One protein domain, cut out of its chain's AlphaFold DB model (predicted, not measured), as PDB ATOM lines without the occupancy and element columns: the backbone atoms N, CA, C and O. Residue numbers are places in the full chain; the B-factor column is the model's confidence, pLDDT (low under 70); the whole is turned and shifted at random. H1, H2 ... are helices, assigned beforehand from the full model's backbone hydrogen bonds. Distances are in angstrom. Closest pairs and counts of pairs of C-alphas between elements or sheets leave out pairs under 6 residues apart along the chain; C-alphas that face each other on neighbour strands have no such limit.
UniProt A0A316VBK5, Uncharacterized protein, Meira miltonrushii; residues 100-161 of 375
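Overview. This is residues 100 to 161 of the 375 residues of an uncharacterized protein of Meira miltonrushii (UniProt A0A316VBK5). An open, angular chain of three helices joined end to end: the long helix H2 stands between the other two, with H1 meeting it in a corner near one end and the short H3 turning off near the other. Beyond H1, residues 100 to 111 form a loop with no named element, which folds back beside the first part of H1. The printed part has 62 residues with three named helices, in the order H1, H2, H3, no named strand, and the class is all helix. It is extended, with a radius of gyration of the C-alphas of 17.8 A, and spans 52 by 28 by 16 A.

Along the chain. H2, residues 129 to 148, is the longest helix, 28.6 A from its first C-alpha at (174.273, 80.013, 167.884) to its last. H1, residues 112 to 126, is 20.9 A long and begins with C-alpha 112 at (149.997, 92.903, 175.746). H3, residues 152 to 161, measures 14.4 A and ends with C-alpha 161 at (160.796, 68.690, 196.028).

Arrangement. H2 and H1 are close but not clearly touching; their closest C-alphas, those of Lys 132 and Lys 124, are 8.0 A apart. They run opposite ways at a steep tilt of 64 degrees. H2 and H3 are also close but not clearly touching, with the closest C-alphas, those of Tyr 147 and Lys 155, 7.6 A apart. They run opposite ways at a steep tilt of 58 degrees. H1 and H3 are apart. In H1, H2 and H3 every O i to N i+4 pair is within hydrogen-bond range.

Size, cuts and confidence. The two C-alphas farthest apart, those of Pro 105 and Lys 152, are 51.9 A from each other. Residues 136 to 146 of H2 stand free, as do residues 148 to 154 and 156 to 161. The links H1 to H2 and H2 to H3 are tight. The printed part has no cut. Its mean pLDDT is 81.1, and no printed residue is under 70.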
ATOM      1  N   CYS A 100     153.903  85.759 165.492       71.69
ATOM      2  CA  CYS A 100     153.625  87.140 165.105       71.69
ATOM      3  C   CYS A 100     154.882  87.986 165.342       71.69
ATOM      4  O   CYS A 100     155.404  88.037 166.451       71.69
ATOM      5  N   ARG A 101     155.380  88.631 164.286       77.06
ATOM      6  CA  ARG A 101     156.482  89.603 164.366       77.06
ATOM      7  C   ARG A 101     155.944  90.976 164.794       77.06
ATOM      8  O   ARG A 101     154.772  91.228 164.534       77.06
ATOM      9  N   PRO A 102     156.771  91.888 165.336       74.81
ATOM     10  CA  PRO A 102     156.349  93.259 165.647       74.81
ATOM     11  C   PRO A 102     155.695  94.015 164.478       74.81
ATOM     12  O   PRO A 102     154.748  94.766 164.688       74.81
ATOM     13  N   HIS A 103     156.136  93.747 163.245       76.06
ATOM     14  CA  HIS A 103     155.581  94.335 162.016       76.06
ATOM     15  C   HIS A 103     154.446  93.513 161.382       76.06
ATOM     16  O   HIS A 103     153.982  93.825 160.292       76.06
ATOM     17  N   CYS A 104     154.000  92.431 162.024       79.12
ATOM     18  CA  CYS A 104     152.870  91.648 161.535       79.12
ATOM     19  C   CYS A 104     151.569  92.457 161.705       79.12
ATOM     20  O   CYS A 104     151.361  93.003 162.792       79.12
ATOM     21  N   PRO A 105     150.644  92.463 160.723       79.56
ATOM     22  CA  PRO A 105     149.345  93.137 160.850       79.56
ATOM     23  C   PRO A 105     148.571  92.705 162.105       79.56
ATOM     24  O   PRO A 105     147.936  93.507 162.785       79.56
ATOM     25  N   HIS A 106     148.715  91.435 162.495       77.81
ATOM     26  CA  HIS A 106     148.079  90.879 163.687       77.81
ATOM     27  C   HIS A 106     148.769  91.264 165.003       77.81
ATOM     28  O   HIS A 106     148.190  91.052 166.066       77.81
ATOM     29  N   TRP A 107     149.975  91.840 164.990       80.50
ATOM     30  CA  TRP A 107     150.710  92.179 166.213       80.50
ATOM     31  C   TRP A 107     149.939  93.157 167.096       80.50
ATOM     32  O   TRP A 107     149.808  92.925 168.297       80.50
ATOM     33  N   LYS A 108     149.362  94.207 166.497       78.88
ATOM     34  CA  LYS A 108     148.547  95.198 167.217       78.88
ATOM     35  C   LYS A 108     147.248  94.594 167.768       78.88
ATOM     36  O   LYS A 108     146.805  95.009 168.833       78.88
ATOM     37  N   SER A 109     146.707  93.559 167.116       82.00
ATOM     38  CA  SER A 109     145.517  92.825 167.581       82.00
ATOM     39  C   SER A 109     145.787  91.872 168.759       82.00
ATOM     40  O   SER A 109     144.859  91.375 169.397       82.00
ATOM     41  N   LEU A 110     147.056  91.598 169.086       81.00
ATOM     42  CA  LEU A 110     147.411  90.763 170.229       81.00
ATOM     43  C   LEU A 110     147.370  91.562 171.541       81.00
ATOM     44  O   LEU A 110     147.975  92.630 171.680       81.00
ATOM     45  N   SER A 111     146.766  90.960 172.572       86.62
ATOM     46  CA  SER A 111     146.886  91.439 173.959       86.62
ATOM     47  C   SER A 111     148.357  91.646 174.355       86.62
ATOM     48  O   SER A 111     149.230  90.895 173.904       86.62
ATOM     49  N   ARG A 112     148.636  92.591 175.260       79.38
ATOM     50  CA  ARG A 112     149.997  92.903 175.746       79.38
ATOM     51  C   ARG A 112     150.763  91.662 176.229       79.38
ATOM     52  O   ARG A 112     151.914  91.464 175.857       79.38
ATOM     53  N   SER A 113     150.102  90.775 176.977       79.94
ATOM     54  CA  SER A 113     150.691  89.513 177.459       79.94
ATOM     55  C   SER A 113     151.099  88.564 176.317       79.94
ATOM     56  O   SER A 113     152.205  88.008 176.311       79.94
ATOM     57  N   LYS A 114     150.249  88.430 175.286       78.25
ATOM     58  CA  LYS A 114     150.579  87.644 174.086       78.25
ATOM     59  C   LYS A 114     151.712  88.274 173.279       78.25
ATOM     60  O   LYS A 114     152.604  87.538 172.875       78.25
ATOM     61  N   ARG A 115     151.731  89.601 173.104       81.00
ATOM     62  CA  ARG A 115     152.844  90.307 172.443       81.00
ATOM     63  C   ARG A 115     154.173  90.051 173.146       81.00
ATOM     64  O   ARG A 115     155.132  89.675 172.488       81.00
ATOM     65  N   ASN A 116     154.216  90.141 174.474       77.25
ATOM     66  CA  ASN A 116     155.429  89.834 175.238       77.25
ATOM     67  C   ASN A 116     155.882  88.384 175.022       77.25
ATOM     68  O   ASN A 116     157.058  88.115 174.788       77.25
ATOM     69  N   THR A 117     154.939  87.441 175.053       79.00
ATOM     70  CA  THR A 117     155.239  86.019 174.853       79.00
ATOM     71  C   THR A 117     155.775  85.739 173.445       79.00
ATOM     72  O   THR A 117     156.776  85.034 173.300       79.00
ATOM     73  N   GLU A 118     155.135  86.286 172.409       78.88
ATOM     74  CA  GLU A 118     155.576  86.134 171.018       78.88
ATOM     75  C   GLU A 118     156.889  86.878 170.750       78.88
ATOM     76  O   GLU A 118     157.760  86.338 170.076       78.88
ATOM     77  N   GLY A 119     157.102  88.043 171.369       76.75
ATOM     78  CA  GLY A 119     158.366  88.779 171.316       76.75
ATOM     79  C   GLY A 119     159.531  87.970 171.885       76.75
ATOM     80  O   GLY A 119     160.571  87.842 171.242       76.75
ATOM     81  N   VAL A 120     159.337  87.317 173.037       77.12
ATOM     82  CA  VAL A 120     160.344  86.412 173.621       77.12
ATOM     83  C   VAL A 120     160.614  85.211 172.709       77.12
ATOM     84  O   VAL A 120     161.769  84.808 172.547       77.12
ATOM     85  N   ARG A 121     159.578  84.618 172.102       79.94
ATOM     86  CA  ARG A 121     159.762  83.506 171.150       79.94
ATOM     87  C   ARG A 121     160.523  83.946 169.908       79.94
ATOM     88  O   ARG A 121     161.426  83.230 169.482       79.94
ATOM     89  N   TRP A 122     160.173  85.101 169.354       79.25
ATOM     90  CA  TRP A 122     160.829  85.684 168.191       79.25
ATOM     91  C   TRP A 122     162.307  85.956 168.479       79.25
ATOM     92  O   TRP A 122     163.166  85.463 167.751       79.25
ATOM     93  N   HIS A 123     162.613  86.598 169.610       77.81
ATOM     94  CA  HIS A 123     163.986  86.857 170.041       77.81
ATOM     95  C   HIS A 123     164.795  85.557 170.182       77.81
ATOM     96  O   HIS A 123     165.879  85.426 169.621       77.81
ATOM     97  N   LYS A 124     164.251  84.533 170.856       78.06
ATOM     98  CA  LYS A 124     164.918  83.220 170.985       78.06
ATOM     99  C   LYS A 124     165.131  82.514 169.645       78.06
ATOM    100  O   LYS A 124     166.107  81.776 169.487       78.06
ATOM    101  N   LYS A 125     164.215  82.692 168.689       79.56
ATOM    102  CA  LYS A 125     164.332  82.094 167.354       79.56
ATOM    103  C   LYS A 125     165.454  82.755 166.553       79.56
ATOM    104  O   LYS A 125     166.219  82.026 165.930       79.56
ATOM    105  N   ASN A 126     165.583  84.078 166.649       79.56
ATOM    106  CA  ASN A 126     166.549  84.867 165.882       79.56
ATOM    107  C   ASN A 126     167.941  84.966 166.511       79.56
ATOM    108  O   ASN A 126     168.864  85.423 165.848       79.56
ATOM    109  N   GLN A 127     168.121  84.519 167.756       82.31
ATOM    110  CA  GLN A 127     169.455  84.450 168.347       82.31
ATOM    111  C   GLN A 127     170.389  83.557 167.523       82.31
ATOM    112  O   GLN A 127     170.056  82.398 167.215       82.31
ATOM    113  N   THR A 128     171.591  84.070 167.249       87.50
ATOM    114  CA  THR A 128     172.679  83.286 166.654       87.50
ATOM    115  C   THR A 128     173.076  82.137 167.586       87.50
ATOM    116  O   THR A 128     172.754  82.124 168.780       87.50
ATOM    117  N   LYS A 129     173.772  81.123 167.053       82.38
ATOM    118  CA  LYS A 129     174.273  80.013 167.884       82.38
ATOM    119  C   LYS A 129     175.177  80.530 169.009       82.38
ATOM    120  O   LYS A 129     175.027  80.091 170.144       82.38
ATOM    121  N   GLU A 130     176.033  81.500 168.709       82.88
ATOM    122  CA  GLU A 130     176.929  82.148 169.673       82.88
ATOM    123  C   GLU A 130     176.159  82.899 170.760       82.88
ATOM    124  O   GLU A 130     176.419  82.701 171.944       82.88
ATOM    125  N   GLN A 131     175.133  83.673 170.390       80.56
ATOM    126  CA  GLN A 131     174.282  84.369 171.359       80.56
ATOM    127  C   GLN A 131     173.540  83.397 172.284       80.56
ATOM    128  O   GLN A 131     173.404  83.670 173.478       80.56
ATOM    129  N   LYS A 132     173.089  82.246 171.762       81.62
ATOM    130  CA  LYS A 132     172.481  81.179 172.576       81.62
ATOM    131  C   LYS A 132     173.486  80.590 173.560       81.62
ATOM    132  O   LYS A 132     173.162  80.456 174.736       81.62
ATOM    133  N   ILE A 133     174.703  80.293 173.104       78.00
ATOM    134  CA  ILE A 133     175.779  79.763 173.953       78.00
ATOM    135  C   ILE A 133     176.143  80.770 175.053       78.00
ATOM    136  O   ILE A 133     176.200  80.393 176.223       78.00
ATOM    137  N   ALA A 134     176.315  82.047 174.711       80.38
ATOM    138  CA  ALA A 134     176.636  83.107 175.665       80.38
ATOM    139  C   ALA A 134     175.505  83.343 176.679       80.38
ATOM    140  O   ALA A 134     175.752  83.556 177.866       80.38
ATOM    141  N   TYR A 135     174.246  83.290 176.238       79.88
ATOM    142  CA  TYR A 135     173.095  83.358 177.136       79.88
ATOM    143  C   TYR A 135     173.068  82.161 178.095       79.88
ATOM    144  O   TYR A 135     172.979  82.354 179.304       79.88
ATOM    145  N   ASP A 136     173.218  80.938 177.586       79.69
ATOM    146  CA  ASP A 136     173.232  79.730 178.412       79.69
ATOM    147  C   ASP A 136     174.406  79.716 179.399       79.69
ATOM    148  O   ASP A 136     174.242  79.268 180.536       79.69
ATOM    149  N   ALA A 137     175.578  80.221 179.005       79.94
ATOM    150  CA  ALA A 137     176.727  80.387 179.891       79.94
ATOM    151  C   ALA A 137     176.410  81.361 181.037       79.94
ATOM    152  O   ALA A 137     176.564  80.991 182.202       79.94
ATOM    153  N   ARG A 138     175.855  82.543 180.731       80.81
ATOM    154  CA  ARG A 138     175.414  83.519 181.746       80.81
ATOM    155  C   ARG A 138     174.369  82.938 182.696       80.81
ATOM    156  O   ARG A 138     174.494  83.071 183.907       80.81
ATOM    157  N   GLN A 139     173.389  82.200 182.174       80.25
ATOM    158  CA  GLN A 139     172.390  81.515 183.002       80.25
ATOM    159  C   GLN A 139     173.008  80.492 183.958       80.25
ATOM    160  O   GLN A 139     172.493  80.297 185.057       80.25
ATOM    161  N   ARG A 140     174.085  79.804 183.558       81.44
ATOM    162  CA  ARG A 140     174.789  78.867 184.448       81.44
ATOM    163  C   ARG A 140     175.508  79.599 185.573       81.44
ATOM    164  O   ARG A 140     175.450  79.107 186.693       81.44
ATOM    165  N   VAL A 141     176.151  80.731 185.287       81.12
ATOM    166  CA  VAL A 141     176.831  81.557 186.301       81.12
ATOM    167  C   VAL A 141     175.818  82.066 187.324       81.12
ATOM    168  O   VAL A 141     175.923  81.713 188.494       81.12
ATOM    169  N   ILE A 142     174.742  82.713 186.865       80.31
ATOM    170  CA  ILE A 142     173.668  83.222 187.735       80.31
ATOM    171  C   ILE A 142     173.062  82.099 188.587       80.31
ATOM    172  O   ILE A 142     172.838  82.261 189.782       80.31
ATOM    173  N   LYS A 143     172.808  80.920 188.000       82.00
ATOM    174  CA  LYS A 143     172.296  79.763 188.752       82.00
ATOM    175  C   LYS A 143     173.269  79.277 189.818       82.00
ATOM    176  O   LYS A 143     172.812  78.850 190.874       82.00
ATOM    177  N   LYS A 144     174.573  79.285 189.532       84.44
ATOM    178  CA  LYS A 144     175.605  78.880 190.491       84.44
ATOM    179  C   LYS A 144     175.683  79.864 191.651       84.44
ATOM    180  O   LYS A 144     175.634  79.413 192.787       84.44
ATOM    181  N   GLU A 145     175.730  81.162 191.372       85.81
ATOM    182  CA  GLU A 145     175.756  82.220 192.391       85.81
ATOM    183  C   GLU A 145     174.495  82.189 193.256       85.81
ATOM    184  O   GLU A 145     174.572  82.116 194.480       85.81
ATOM    185  N   TRP A 146     173.320  82.120 192.625       86.12
ATOM    186  CA  TRP A 146     172.056  82.016 193.344       86.12
ATOM    187  C   TRP A 146     172.004  80.771 194.236       86.12
ATOM    188  O   TRP A 146     171.621  80.860 195.398       86.12
ATOM    189  N   TYR A 147     172.423  79.607 193.721       84.19
ATOM    190  CA  TYR A 147     172.439  78.376 194.512       84.19
ATOM    191  C   TYR A 147     173.491  78.419 195.625       84.19
ATOM    192  O   TYR A 147     173.256  77.854 196.691       84.19
ATOM    193  N   ALA A 148     174.631  79.086 195.420       88.38
ATOM    194  CA  ALA A 148     175.645  79.275 196.454       88.38
ATOM    195  C   ALA A 148     175.063  80.025 197.662       88.38
ATOM    196  O   ALA A 148     175.228  79.547 198.786       88.38
ATOM    197  N   ASN A 149     174.272  81.071 197.404       88.50
ATOM    198  CA  ASN A 149     173.656  81.945 198.409       88.50
ATOM    199  C   ASN A 149     172.479  81.322 199.182       88.50
ATOM    200  O   ASN A 149     171.971  81.929 200.121       88.50
ATOM    201  N   LEU A 150     172.030  80.114 198.828       87.56
ATOM    202  CA  LEU A 150     170.982  79.430 199.587       87.56
ATOM    203  C   LEU A 150     171.513  78.803 200.880       87.56
ATOM    204  O   LEU A 150     172.592  78.198 200.915       87.56
ATOM    205  N   THR A 151     170.680  78.822 201.918       92.62
ATOM    206  CA  THR A 151     170.934  78.092 203.168       92.62
ATOM    207  C   THR A 151     170.913  76.573 202.951       92.62
ATOM    208  O   THR A 151     170.339  76.065 201.983       92.62
ATOM    209  N   LYS A 152     171.519  75.811 203.875       91.69
ATOM    210  CA  LYS A 152     171.495  74.335 203.835       91.69
ATOM    211  C   LYS A 152     170.061  73.786 203.814       91.69
ATOM    212  O   LYS A 152     169.776  72.889 203.026       91.69
ATOM    213  N   VAL A 153     169.158  74.374 204.604       89.19
ATOM    214  CA  VAL A 153     167.741  73.975 204.676       89.19
ATOM    215  C   VAL A 153     167.037  74.196 203.333       89.19
ATOM    216  O   VAL A 153     166.395  73.283 202.819       89.19
ATOM    217  N   GLN A 154     167.233  75.356 202.698       83.06
ATOM    218  CA  GLN A 154     166.654  75.656 201.380       83.06
ATOM    219  C   GLN A 154     167.206  74.746 200.275       83.06
ATOM    220  O   GLN A 154     166.462  74.294 199.401       83.06
ATOM    221  N   LYS A 155     168.510  74.442 200.307       86.38
ATOM    222  CA  LYS A 155     169.141  73.497 199.370       86.38
ATOM    223  C   LYS A 155     168.526  72.099 199.492       86.38
ATOM    224  O   LYS A 155     168.260  71.471 198.463       86.38
ATOM    225  N   GLU A 156     168.266  71.643 200.717       84.38
ATOM    226  CA  GLU A 156     167.652  70.342 200.992       84.38
ATOM    227  C   GLU A 156     166.170  70.309 200.589       84.38
ATOM    228  O   GLU A 156     165.709  69.353 199.965       84.38
ATOM    229  N   GLU A 157     165.426  71.390 200.823       79.06
ATOM    230  CA  GLU A 157     164.032  71.517 200.392       79.06
ATOM    231  C   GLU A 157     163.894  71.456 198.860       79.06
ATOM    232  O   GLU A 157     163.035  70.745 198.328       79.06
ATOM    233  N   ILE A 158     164.777  72.143 198.126       80.38
ATOM    234  CA  ILE A 158     164.819  72.097 196.656       80.38
ATOM    235  C   ILE A 158     165.119  70.677 196.161       80.38
ATOM    236  O   ILE A 158     164.490  70.215 195.201       80.38
ATOM    237  N   ARG A 159     166.055  69.978 196.817       80.06
ATOM    238  CA  ARG A 159     166.414  68.587 196.507       80.06
ATOM    239  C   ARG A 159     165.220  67.655 196.713       80.06
ATOM    240  O   ARG A 159     164.879  66.906 195.799       80.06
ATOM    241  N   ASN A 160     164.541  67.767 197.852       73.44
ATOM    242  CA  ASN A 160     163.410  66.916 198.225       73.44
ATOM    243  C   ASN A 160     162.179  67.140 197.344       73.44
ATOM    244  O   ASN A 160     161.472  66.192 197.002       73.44
ATOM    245  N   ARG A 161     161.934  68.379 196.906       75.56
ATOM    246  CA  ARG A 161     160.796  68.690 196.028       75.56
ATOM    247  C   ARG A 161     161.057  68.395 194.548       75.56
ATOM    248  O   ARG A 161     160.119  68.442 193.750       75.56
TER     249      ARG A 161